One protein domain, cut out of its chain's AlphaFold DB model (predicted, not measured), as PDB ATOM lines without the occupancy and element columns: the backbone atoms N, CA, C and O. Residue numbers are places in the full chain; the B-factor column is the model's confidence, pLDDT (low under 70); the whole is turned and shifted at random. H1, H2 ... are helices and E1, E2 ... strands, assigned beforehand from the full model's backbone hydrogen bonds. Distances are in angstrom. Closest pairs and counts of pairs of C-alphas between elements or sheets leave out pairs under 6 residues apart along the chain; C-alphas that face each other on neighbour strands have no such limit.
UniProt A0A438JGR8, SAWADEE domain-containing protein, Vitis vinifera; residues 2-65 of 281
ATOM      1  N   PHE A   2     152.278 155.837 232.278       37.09
ATOM      2  CA  PHE A   2     152.692 157.205 232.617       37.09
ATOM      3  C   PHE A   2     152.949 157.329 234.123       37.09
ATOM      4  O   PHE A   2     152.043 157.113 234.925       37.09
ATOM      5  N   SER A   3     154.186 157.632 234.512       32.16
ATOM      6  CA  SER A   3     154.540 157.864 235.911       32.16
ATOM      7  C   SER A   3     154.348 159.353 236.206       32.16
ATOM      8  O   SER A   3     155.092 160.168 235.680       32.16
ATOM      9  N   LYS A   4     153.315 159.688 236.991       38.47
ATOM     10  CA  LYS A   4     153.002 161.025 237.535       38.47
ATOM     11  C   LYS A   4     153.062 162.174 236.506       38.47
ATOM     12  O   LYS A   4     154.039 162.908 236.433       38.47
ATOM     13  N   ASN A   5     151.978 162.364 235.752       51.88
ATOM     14  CA  ASN A   5     151.829 163.526 234.873       51.88
ATOM     15  C   ASN A   5     151.619 164.788 235.720       51.88
ATOM     16  O   ASN A   5     150.602 164.920 236.404       51.88
ATOM     17  N   GLU A   6     152.584 165.696 235.678       73.44
ATOM     18  CA  GLU A   6     152.441 167.041 236.222       73.44
ATOM     19  C   GLU A   6     151.698 167.900 235.191       73.44
ATOM     20  O   GLU A   6     152.034 167.906 234.005       73.44
ATOM     21  N   VAL A   7     150.623 168.553 235.633       84.94
ATOM     22  CA  VAL A   7     149.800 169.422 234.786       84.94
ATOM     23  C   VAL A   7     149.921 170.830 235.326       84.94
ATOM     24  O   VAL A   7     149.484 171.111 236.445       84.94
ATOM     25  N   GLU A   8     150.484 171.709 234.514       84.19
ATOM     26  CA  GLU A   8     150.490 173.137 234.774       84.19
ATOM     27  C   GLU A   8     149.150 173.701 234.294       84.19
ATOM     28  O   GLU A   8     148.866 173.817 233.097       84.19
ATOM     29  N   ARG A   9     148.276 173.973 235.263       87.00
ATOM     30  CA  ARG A   9     146.926 174.463 235.000       87.00
ATOM     31  C   ARG A   9     146.971 175.939 234.640       87.00
ATOM     32  O   ARG A   9     147.617 176.724 235.328       87.00
ATOM     33  N   GLN A  10     146.238 176.293 233.598       85.56
ATOM     34  CA  GLN A  10     146.031 177.670 233.169       85.56
ATOM     35  C   GLN A  10     144.537 177.935 233.023       85.56
ATOM     36  O   GLN A  10     143.745 176.996 232.896       85.56
ATOM     37  N   ASP A  11     144.165 179.209 233.016       89.12
ATOM     38  CA  ASP A  11     142.789 179.610 232.758       89.12
ATOM     39  C   ASP A  11     142.373 179.208 231.337       89.12
ATOM     40  O   ASP A  11     143.120 179.372 230.368       89.12
ATOM     41  N   HIS A  12     141.172 178.648 231.213       87.19
ATOM     42  CA  HIS A  12     140.615 178.252 229.926       87.19
ATOM     43  C   HIS A  12     140.011 179.451 229.199       87.19
ATOM     44  O   HIS A  12     139.483 180.381 229.812       87.19
ATOM     45  N   THR A  13     140.063 179.413 227.871       90.69
ATOM     46  CA  THR A  13     139.475 180.444 227.012       90.69
ATOM     47  C   THR A  13     138.229 179.910 226.328       90.69
ATOM     48  O   THR A  13     138.053 178.705 226.198       90.69
ATOM     49  N   PHE A  14     137.347 180.797 225.873       90.44
ATOM     50  CA  PHE A  14     136.156 180.407 225.122       90.44
ATOM     51  C   PHE A  14     136.241 180.963 223.706       90.44
ATOM     52  O   PHE A  14     136.247 182.178 223.511       90.44
ATOM     53  N   GLU A  15     136.275 180.074 222.719       89.25
ATOM     54  CA  GLU A  15     136.260 180.421 221.299       89.25
ATOM     55  C   GLU A  15     134.945 179.933 220.693       89.25
ATOM     56  O   GLU A  15     134.607 178.755 220.776       89.25
ATOM     57  N   ASN A  16     134.157 180.841 220.110       89.75
ATOM     58  CA  ASN A  16     132.840 180.526 219.531       89.75
ATOM     59  C   ASN A  16     131.870 179.822 220.504       89.75
ATOM     60  O   ASN A  16     131.048 179.005 220.096       89.75
ATOM     61  N   GLY A  17     131.969 180.133 221.801       89.19
ATOM     62  CA  GLY A  17     131.170 179.493 222.851       89.19
ATOM     63  C   GLY A  17     131.656 178.098 223.258       89.19
ATOM     64  O   GLY A  17     131.009 177.458 224.084       89.19
ATOM     65  N   ILE A  18     132.783 177.633 222.713       85.94
ATOM     66  CA  ILE A  18     133.423 176.363 223.059       85.94
ATOM     67  C   ILE A  18     134.608 176.649 223.980       85.94
ATOM     68  O   ILE A  18     135.451 177.491 223.676       85.94
ATOM     69  N   GLU A  19     134.668 175.950 225.111       88.56
ATOM     70  CA  GLU A  19     135.804 176.014 226.029       88.56
ATOM     71  C   GLU A  19     137.041 175.359 225.397       88.56
ATOM     72  O   GLU A  19     137.007 174.208 224.957       88.56
ATOM     73  N   VAL A  20     138.147 176.095 225.371       88.31
ATOM     74  CA  VAL A  20     139.449 175.668 224.866       88.31
ATOM     75  C   VAL A  20     140.412 175.569 226.044       88.31
ATOM     76  O   VAL A  20     140.673 176.538 226.759       88.31
ATOM     77  N   CYS A  21     140.963 174.373 226.237       87.75
ATOM     78  CA  CYS A  21     141.942 174.117 227.283       87.75
ATOM     79  C   CYS A  21     143.306 174.734 226.924       87.75
ATOM     80  O   CYS A  21     143.900 174.441 225.879       87.75
ATOM     81  N   CYS A  22     143.824 175.559 227.833       89.88
ATOM     82  CA  CYS A  22     145.151 176.175 227.749       89.88
ATOM     83  C   CYS A  22     146.168 175.532 228.702       89.88
ATOM     84  O   CYS A  22     147.298 175.995 228.790       89.88
ATOM     85  N   CYS A  23     145.788 174.462 229.409       88.50
ATOM     86  CA  CYS A  23     146.698 173.772 230.314       88.50
ATOM     87  C   CYS A  23     147.885 173.155 229.565       88.50
ATOM     88  O   CYS A  23     147.759 172.643 228.444       88.50
ATOM     89  N   ASN A  24     149.012 173.145 230.262       87.12
ATOM     90  CA  ASN A  24     150.267 172.563 229.837       87.12
ATOM     91  C   ASN A  24     150.441 171.199 230.507       87.12
ATOM     92  O   ASN A  24     150.344 171.060 231.729       87.12
ATOM     93  N   PHE A  25     150.712 170.179 229.706       87.25
ATOM     94  CA  PHE A  25     150.900 168.814 230.174       87.25
ATOM     95  C   PHE A  25     152.366 168.445 230.021       87.25
ATOM     96  O   PHE A  25     152.916 168.511 228.918       87.25
ATOM     97  N   LEU A  26     152.997 168.048 231.123       86.44
ATOM     98  CA  LEU A  26     154.355 167.538 231.081       86.44
ATOM     99  C   LEU A  26     154.319 166.049 230.717       86.44
ATOM    100  O   LEU A  26     153.811 165.213 231.467       86.44
ATOM    101  N   LEU A  27     154.843 165.724 229.541       84.19
ATOM    102  CA  LEU A  27     154.924 164.373 229.011       84.19
ATOM    103  C   LEU A  27     156.304 163.782 229.262       84.19
ATOM    104  O   LEU A  27     157.314 164.332 228.825       84.19
ATOM    105  N   HIS A  28     156.327 162.610 229.889       80.94
ATOM    106  CA  HIS A  28     157.505 161.755 229.921       80.94
ATOM    107  C   HIS A  28     157.443 160.734 228.787       80.94
ATOM    108  O   HIS A  28     156.571 159.857 228.763       80.94
ATOM    109  N   TRP A  29     158.373 160.837 227.843       83.00
ATOM    110  CA  TRP A  29     158.407 159.961 226.680       83.00
ATOM    111  C   TRP A  29     159.001 158.609 227.045       83.00
ATOM    112  O   TRP A  29     160.175 158.496 227.378       83.00
ATOM    113  N   LEU A  30     158.208 157.549 226.925       75.31
ATOM    114  CA  LEU A  30     158.695 156.189 227.165       75.31
ATOM    115  C   LEU A  30     159.420 155.603 225.945       75.31
ATOM    116  O   LEU A  30     160.277 154.734 226.091       75.31
ATOM    117  N   HIS A  31     159.070 156.064 224.741       75.44
ATOM    118  CA  HIS A  31     159.519 155.499 223.468       75.44
ATOM    119  C   HIS A  31     159.705 156.592 222.402       75.44
ATOM    120  O   HIS A  31     159.224 157.713 222.556       75.44
ATOM    121  N   GLY A  32     160.363 156.235 221.294       78.56
ATOM    122  CA  GLY A  32     160.592 157.122 220.151       78.56
ATOM    123  C   GLY A  32     161.850 157.994 220.280       78.56
ATOM    124  O   GLY A  32     162.627 157.816 221.217       78.56
ATOM    125  N   PRO A  33     162.071 158.936 219.345       78.88
ATOM    126  CA  PRO A  33     163.270 159.784 219.310       78.88
ATOM    127  C   PRO A  33     163.475 160.634 220.569       78.88
ATOM    128  O   PRO A  33     164.604 160.956 220.921       78.88
ATOM    129  N   SER A  34     162.382 160.964 221.256       76.38
ATOM    130  CA  SER A  34     162.391 161.754 222.489       76.38
ATOM    131  C   SER A  34     162.391 160.893 223.757       76.38
ATOM    132  O   SER A  34     162.208 161.441 224.840       76.38
ATOM    133  N   ALA A  35     162.556 159.565 223.658       84.94
ATOM    134  CA  ALA A  35     162.481 158.653 224.803       84.94
ATOM    135  C   ALA A  35     163.421 159.061 225.950       84.94
ATOM    136  O   ALA A  35     164.575 159.422 225.734       84.94
ATOM    137  N   GLY A  36     162.912 158.987 227.180       80.44
ATOM    138  CA  GLY A  36     163.586 159.434 228.399       80.44
ATOM    139  C   GLY A  36     163.499 160.941 228.647       80.44
ATOM    140  O   GLY A  36     163.772 161.376 229.765       80.44
ATOM    141  N   ASN A  37     163.089 161.738 227.655       81.38
ATOM    142  CA  ASN A  37     162.955 163.182 227.806       81.38
ATOM    143  C   ASN A  37     161.599 163.578 228.414       81.38
ATOM    144  O   ASN A  37     160.610 162.840 228.336       81.38
ATOM    145  N   LEU A  38     161.563 164.775 228.996       85.88
ATOM    146  CA  LEU A  38     160.360 165.459 229.451       85.88
ATOM    147  C   LEU A  38     160.067 166.627 228.510       85.88
ATOM    148  O   LEU A  38     160.934 167.463 228.265       85.88
ATOM    149  N   THR A  39     158.847 166.701 227.988       89.00
ATOM    150  CA  THR A  39     158.412 167.829 227.148       89.00
ATOM    151  C   THR A  39     157.089 168.382 227.634       89.00
ATOM    152  O   THR A  39     156.288 167.652 228.205       89.00
ATOM    153  N   CYS A  40     156.823 169.650 227.344       84.25
ATOM    154  CA  CYS A  40     155.526 170.265 227.582       84.25
ATOM    155  C   CYS A  40     154.720 170.325 226.277       84.25
ATOM    156  O   CYS A  40     155.287 170.625 225.226       84.25
ATOM    157  N   CYS A  41     153.419 170.048 226.336       86.69
ATOM    158  CA  CYS A  41     152.504 170.247 225.212       86.69
ATOM    159  C   CYS A  41     151.083 170.580 225.686       86.69
ATOM    160  O   CYS A  41     150.740 170.370 226.856       86.69
ATOM    161  N   ARG A  42     150.244 171.089 224.780       84.19
ATOM    162  CA  ARG A  42     148.851 171.441 225.088       84.19
ATOM    163  C   ARG A  42     147.937 170.232 224.924       84.19
ATOM    164  O   ARG A  42     148.280 169.264 224.252       84.19
ATOM    165  N   ALA A  43     146.725 170.318 225.475       85.31
ATOM    166  CA  ALA A  43     145.702 169.281 225.302       85.31
ATOM    167  C   ALA A  43     145.410 168.961 223.822       85.31
ATOM    168  O   ALA A  43     145.189 167.804 223.484       85.31
ATOM    169  N   ALA A  44     145.445 169.971 222.946       79.38
ATOM    170  CA  ALA A  44     145.205 169.812 221.510       79.38
ATOM    171  C   ALA A  44     146.257 168.935 220.804       79.38
ATOM    172  O   ALA A  44     145.968 168.360 219.758       79.38
ATOM    173  N   ASP A  45     147.448 168.804 221.392       81.25
ATOM    174  CA  ASP A  45     148.568 168.044 220.832       81.25
ATOM    175  C   ASP A  45     148.619 166.598 221.361       81.25
ATOM    176  O   ASP A  45     149.539 165.841 221.043       81.25
ATOM    177  N   ILE A  46     147.652 166.201 222.198       83.00
ATOM    178  CA  ILE A  46     147.630 164.906 222.879       83.00
ATOM    179  C   ILE A  46     146.393 164.123 222.451       83.00
ATOM    180  O   ILE A  46     145.258 164.536 222.679       83.00
ATOM    181  N   CYS A  47     146.607 162.922 221.921       78.75
ATOM    182  CA  CYS A  47     145.530 161.967 221.691       78.75
ATOM    183  C   CYS A  47     145.414 161.003 222.874       78.75
ATOM    184  O   CYS A  47     146.362 160.284 223.201       78.75
ATOM    185  N   LEU A  48     144.231 160.933 223.486       73.44
ATOM    186  CA  LEU A  48     143.912 159.879 224.443       73.44
ATOM    187  C   LEU A  48     143.541 158.609 223.681       73.44
ATOM    188  O   LEU A  48     142.556 158.571 222.948       73.44
ATOM    189  N   LEU A  49     144.317 157.550 223.879       64.06
ATOM    190  CA  LEU A  49     143.926 156.226 223.420       64.06
ATOM    191  C   LEU A  49     142.914 155.677 224.416       64.06
ATOM    192  O   LEU A  49     143.270 155.317 225.540       64.06
ATOM    193  N   GLN A  50     141.649 155.628 224.015       49.69
ATOM    194  CA  GLN A  50     140.656 154.867 224.754       49.69
ATOM    195  C   GLN A  50     140.961 153.382 224.568       49.69
ATOM    196  O   GLN A  50     140.592 152.777 223.566       49.69
ATOM    197  N   PHE A  51     141.657 152.797 225.537       46.94
ATOM    198  CA  PHE A  51     141.641 151.354 225.707       46.94
ATOM    199  C   PHE A  51     140.347 151.001 226.425       46.94
ATOM    200  O   PHE A  51     140.236 151.149 227.642       46.94
ATOM    201  N   THR A  52     139.347 150.562 225.665       46.56
ATOM    202  CA  THR A  52     138.284 149.757 226.258       46.56
ATOM    203  C   THR A  52     138.951 148.497 226.794       46.56
ATOM    204  O   THR A  52     139.682 147.831 226.066       46.56
ATOM    205  N   ALA A  53     138.752 148.204 228.078       52.97
ATOM    206  CA  ALA A  53     139.352 147.051 228.753       52.97
ATOM    207  C   ALA A  53     138.943 145.696 228.138       52.97
ATOM    208  O   ALA A  53     139.516 144.673 228.492       52.97
ATOM    209  N   ASP A  54     138.000 145.707 227.196       51.06
ATOM    210  CA  ASP A  54     137.605 144.564 226.388       51.06
ATOM    211  C   ASP A  54     138.443 144.512 225.104       51.06
ATOM    212  O   ASP A  54     137.997 144.887 224.015       51.06
ATOM    213  N   THR A  55     139.689 144.056 225.211       57.19
ATOM    214  CA  THR A  55     140.346 143.439 224.056       57.19
ATOM    215  C   THR A  55     139.625 142.125 223.759       57.19
ATOM    216  O   THR A  55     139.389 141.318 224.655       57.19
ATOM    217  N   ASP A  56     139.203 141.917 222.504       64.31
ATOM    218  CA  ASP A  56     138.542 140.670 222.098       64.31
ATOM    219  C   ASP A  56     139.439 139.475 222.502       64.31
ATOM    220  O   ASP A  56     140.624 139.472 222.151       64.31
ATOM    221  N   PRO A  57     138.920 138.447 223.202       72.62
ATOM    222  CA  PRO A  57     139.718 137.307 223.673       72.62
ATOM    223  C   PRO A  57     140.530 136.605 222.567       72.62
ATOM    224  O   PRO A  57     141.560 135.970 222.825       72.62
ATOM    225  N   LYS A  58     140.098 136.713 221.304       67.31
ATOM    226  CA  LYS A  58     140.826 136.201 220.133       67.31
ATOM    227  C   LYS A  58     142.036 137.059 219.781       67.31
ATOM    228  O   LYS A  58     143.053 136.518 219.358       67.31
ATOM    229  N   VAL A  59     141.944 138.375 219.956       65.38
ATOM    230  CA  VAL A  59     143.072 139.295 219.762       65.38
ATOM    231  C   VAL A  59     144.120 139.061 220.847       65.38
ATOM    232  O   VAL A  59     145.302 138.965 220.526       65.38
ATOM    233  N   ASP A  60     143.701 138.852 222.095       69.19
ATOM    234  CA  ASP A  60     144.626 138.536 223.189       69.19
ATOM    235  C   ASP A  60     145.331 137.189 222.987       69.19
ATOM    236  O   ASP A  60     146.556 137.108 223.096       69.19
ATOM    237  N   SER A  61     144.587 136.142 222.615       72.62
ATOM    238  CA  SER A  61     145.180 134.826 222.325       72.62
ATOM    239  C   SER A  61     146.086 134.836 221.091       72.62
ATOM    240  O   SER A  61     147.104 134.137 221.071       72.62
ATOM    241  N   PHE A  62     145.769 135.648 220.077       72.88
ATOM    242  CA  PHE A  62     146.653 135.871 218.936       72.88
ATOM    243  C   PHE A  62     147.950 136.559 219.371       72.88
ATOM    244  O   PHE A  62     149.027 136.047 219.074       72.88
ATOM    245  N   LEU A  63     147.861 137.662 220.122       68.56
ATOM    246  CA  LEU A  63     149.031 138.387 220.622       68.56
ATOM    247  C   LEU A  63     149.924 137.490 221.489       68.56
ATOM    248  O   LEU A  63     151.140 137.477 221.302       68.56
ATOM    249  N   GLU A  64     149.332 136.697 222.382       72.94
ATOM    250  CA  GLU A  64     150.057 135.746 223.226       72.94
ATOM    251  C   GLU A  64     150.800 134.692 222.392       72.94
ATOM    252  O   GLU A  64     152.000 134.474 222.588       72.94
ATOM    253  N   ARG A  65     150.127 134.098 221.398       72.12
ATOM    254  CA  ARG A  65     150.733 133.093 220.516       72.12
ATOM    255  C   ARG A  65     151.808 133.687 219.603       72.12
ATOM    256  O   ARG A  65     152.854 133.066 219.410       72.12
TER     257      ARG A  65
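What this domain is: This is residues 2 to 65 of the 281 residues of the protein "SAWADEE domain-containing protein" of Vitis vinifera (UniProt A0A438JGR8). The model has little regular structure: a small hairpin, E3 and E4, a second hairpin, E1 and E2, beyond one end of it, and a long arm, residues 47 to 65, that sticks out and ends in helix H1. The printed part has 64 residues, with four named strands and then one named helix along the chain; these named elements hold only 25 of the 64 residues, and the class is mixed. It is extended, with a radius of gyration of the C-alphas of 16.8 A and spans of 48 by 32 by 19 A.

Where its parts are: E3 is residues 24 to 28, 13.0 A long; E4, residues 38 to 42, 13.7 A. E1, residues 13 to 15, begins at C-alpha 13 (139.475, 180.444, 227.012), and E2 is residues 18 to 20. H1, residues 57 to 65, 12.2 A long, ends at C-alpha 65 (150.733, 133.093, 220.516).

How they stand to each other: Hairpin E3 and E4 is antiparallel at 146 degrees, with N 27 and O 39 within hydrogen-bond range at 2.8 A. Residues 7 to 8 pair antiparallel with residues 24 to 25 of E3. Hairpin E1 and E2 is antiparallel at 136 degrees, with N 20 and O 13 at 2.7 A. E2 and E3 are apart. In H1 every O i to N i+4 pair is within range.

The domain as a whole: The farthest C-alphas, Asn 16 and Arg 65, are 50.7 A apart. The printed part has no cut; E4 to H1 is a long link. Confidence is under 70 at residues 2 to 5, 49 to 56, 58 to 60 and 63.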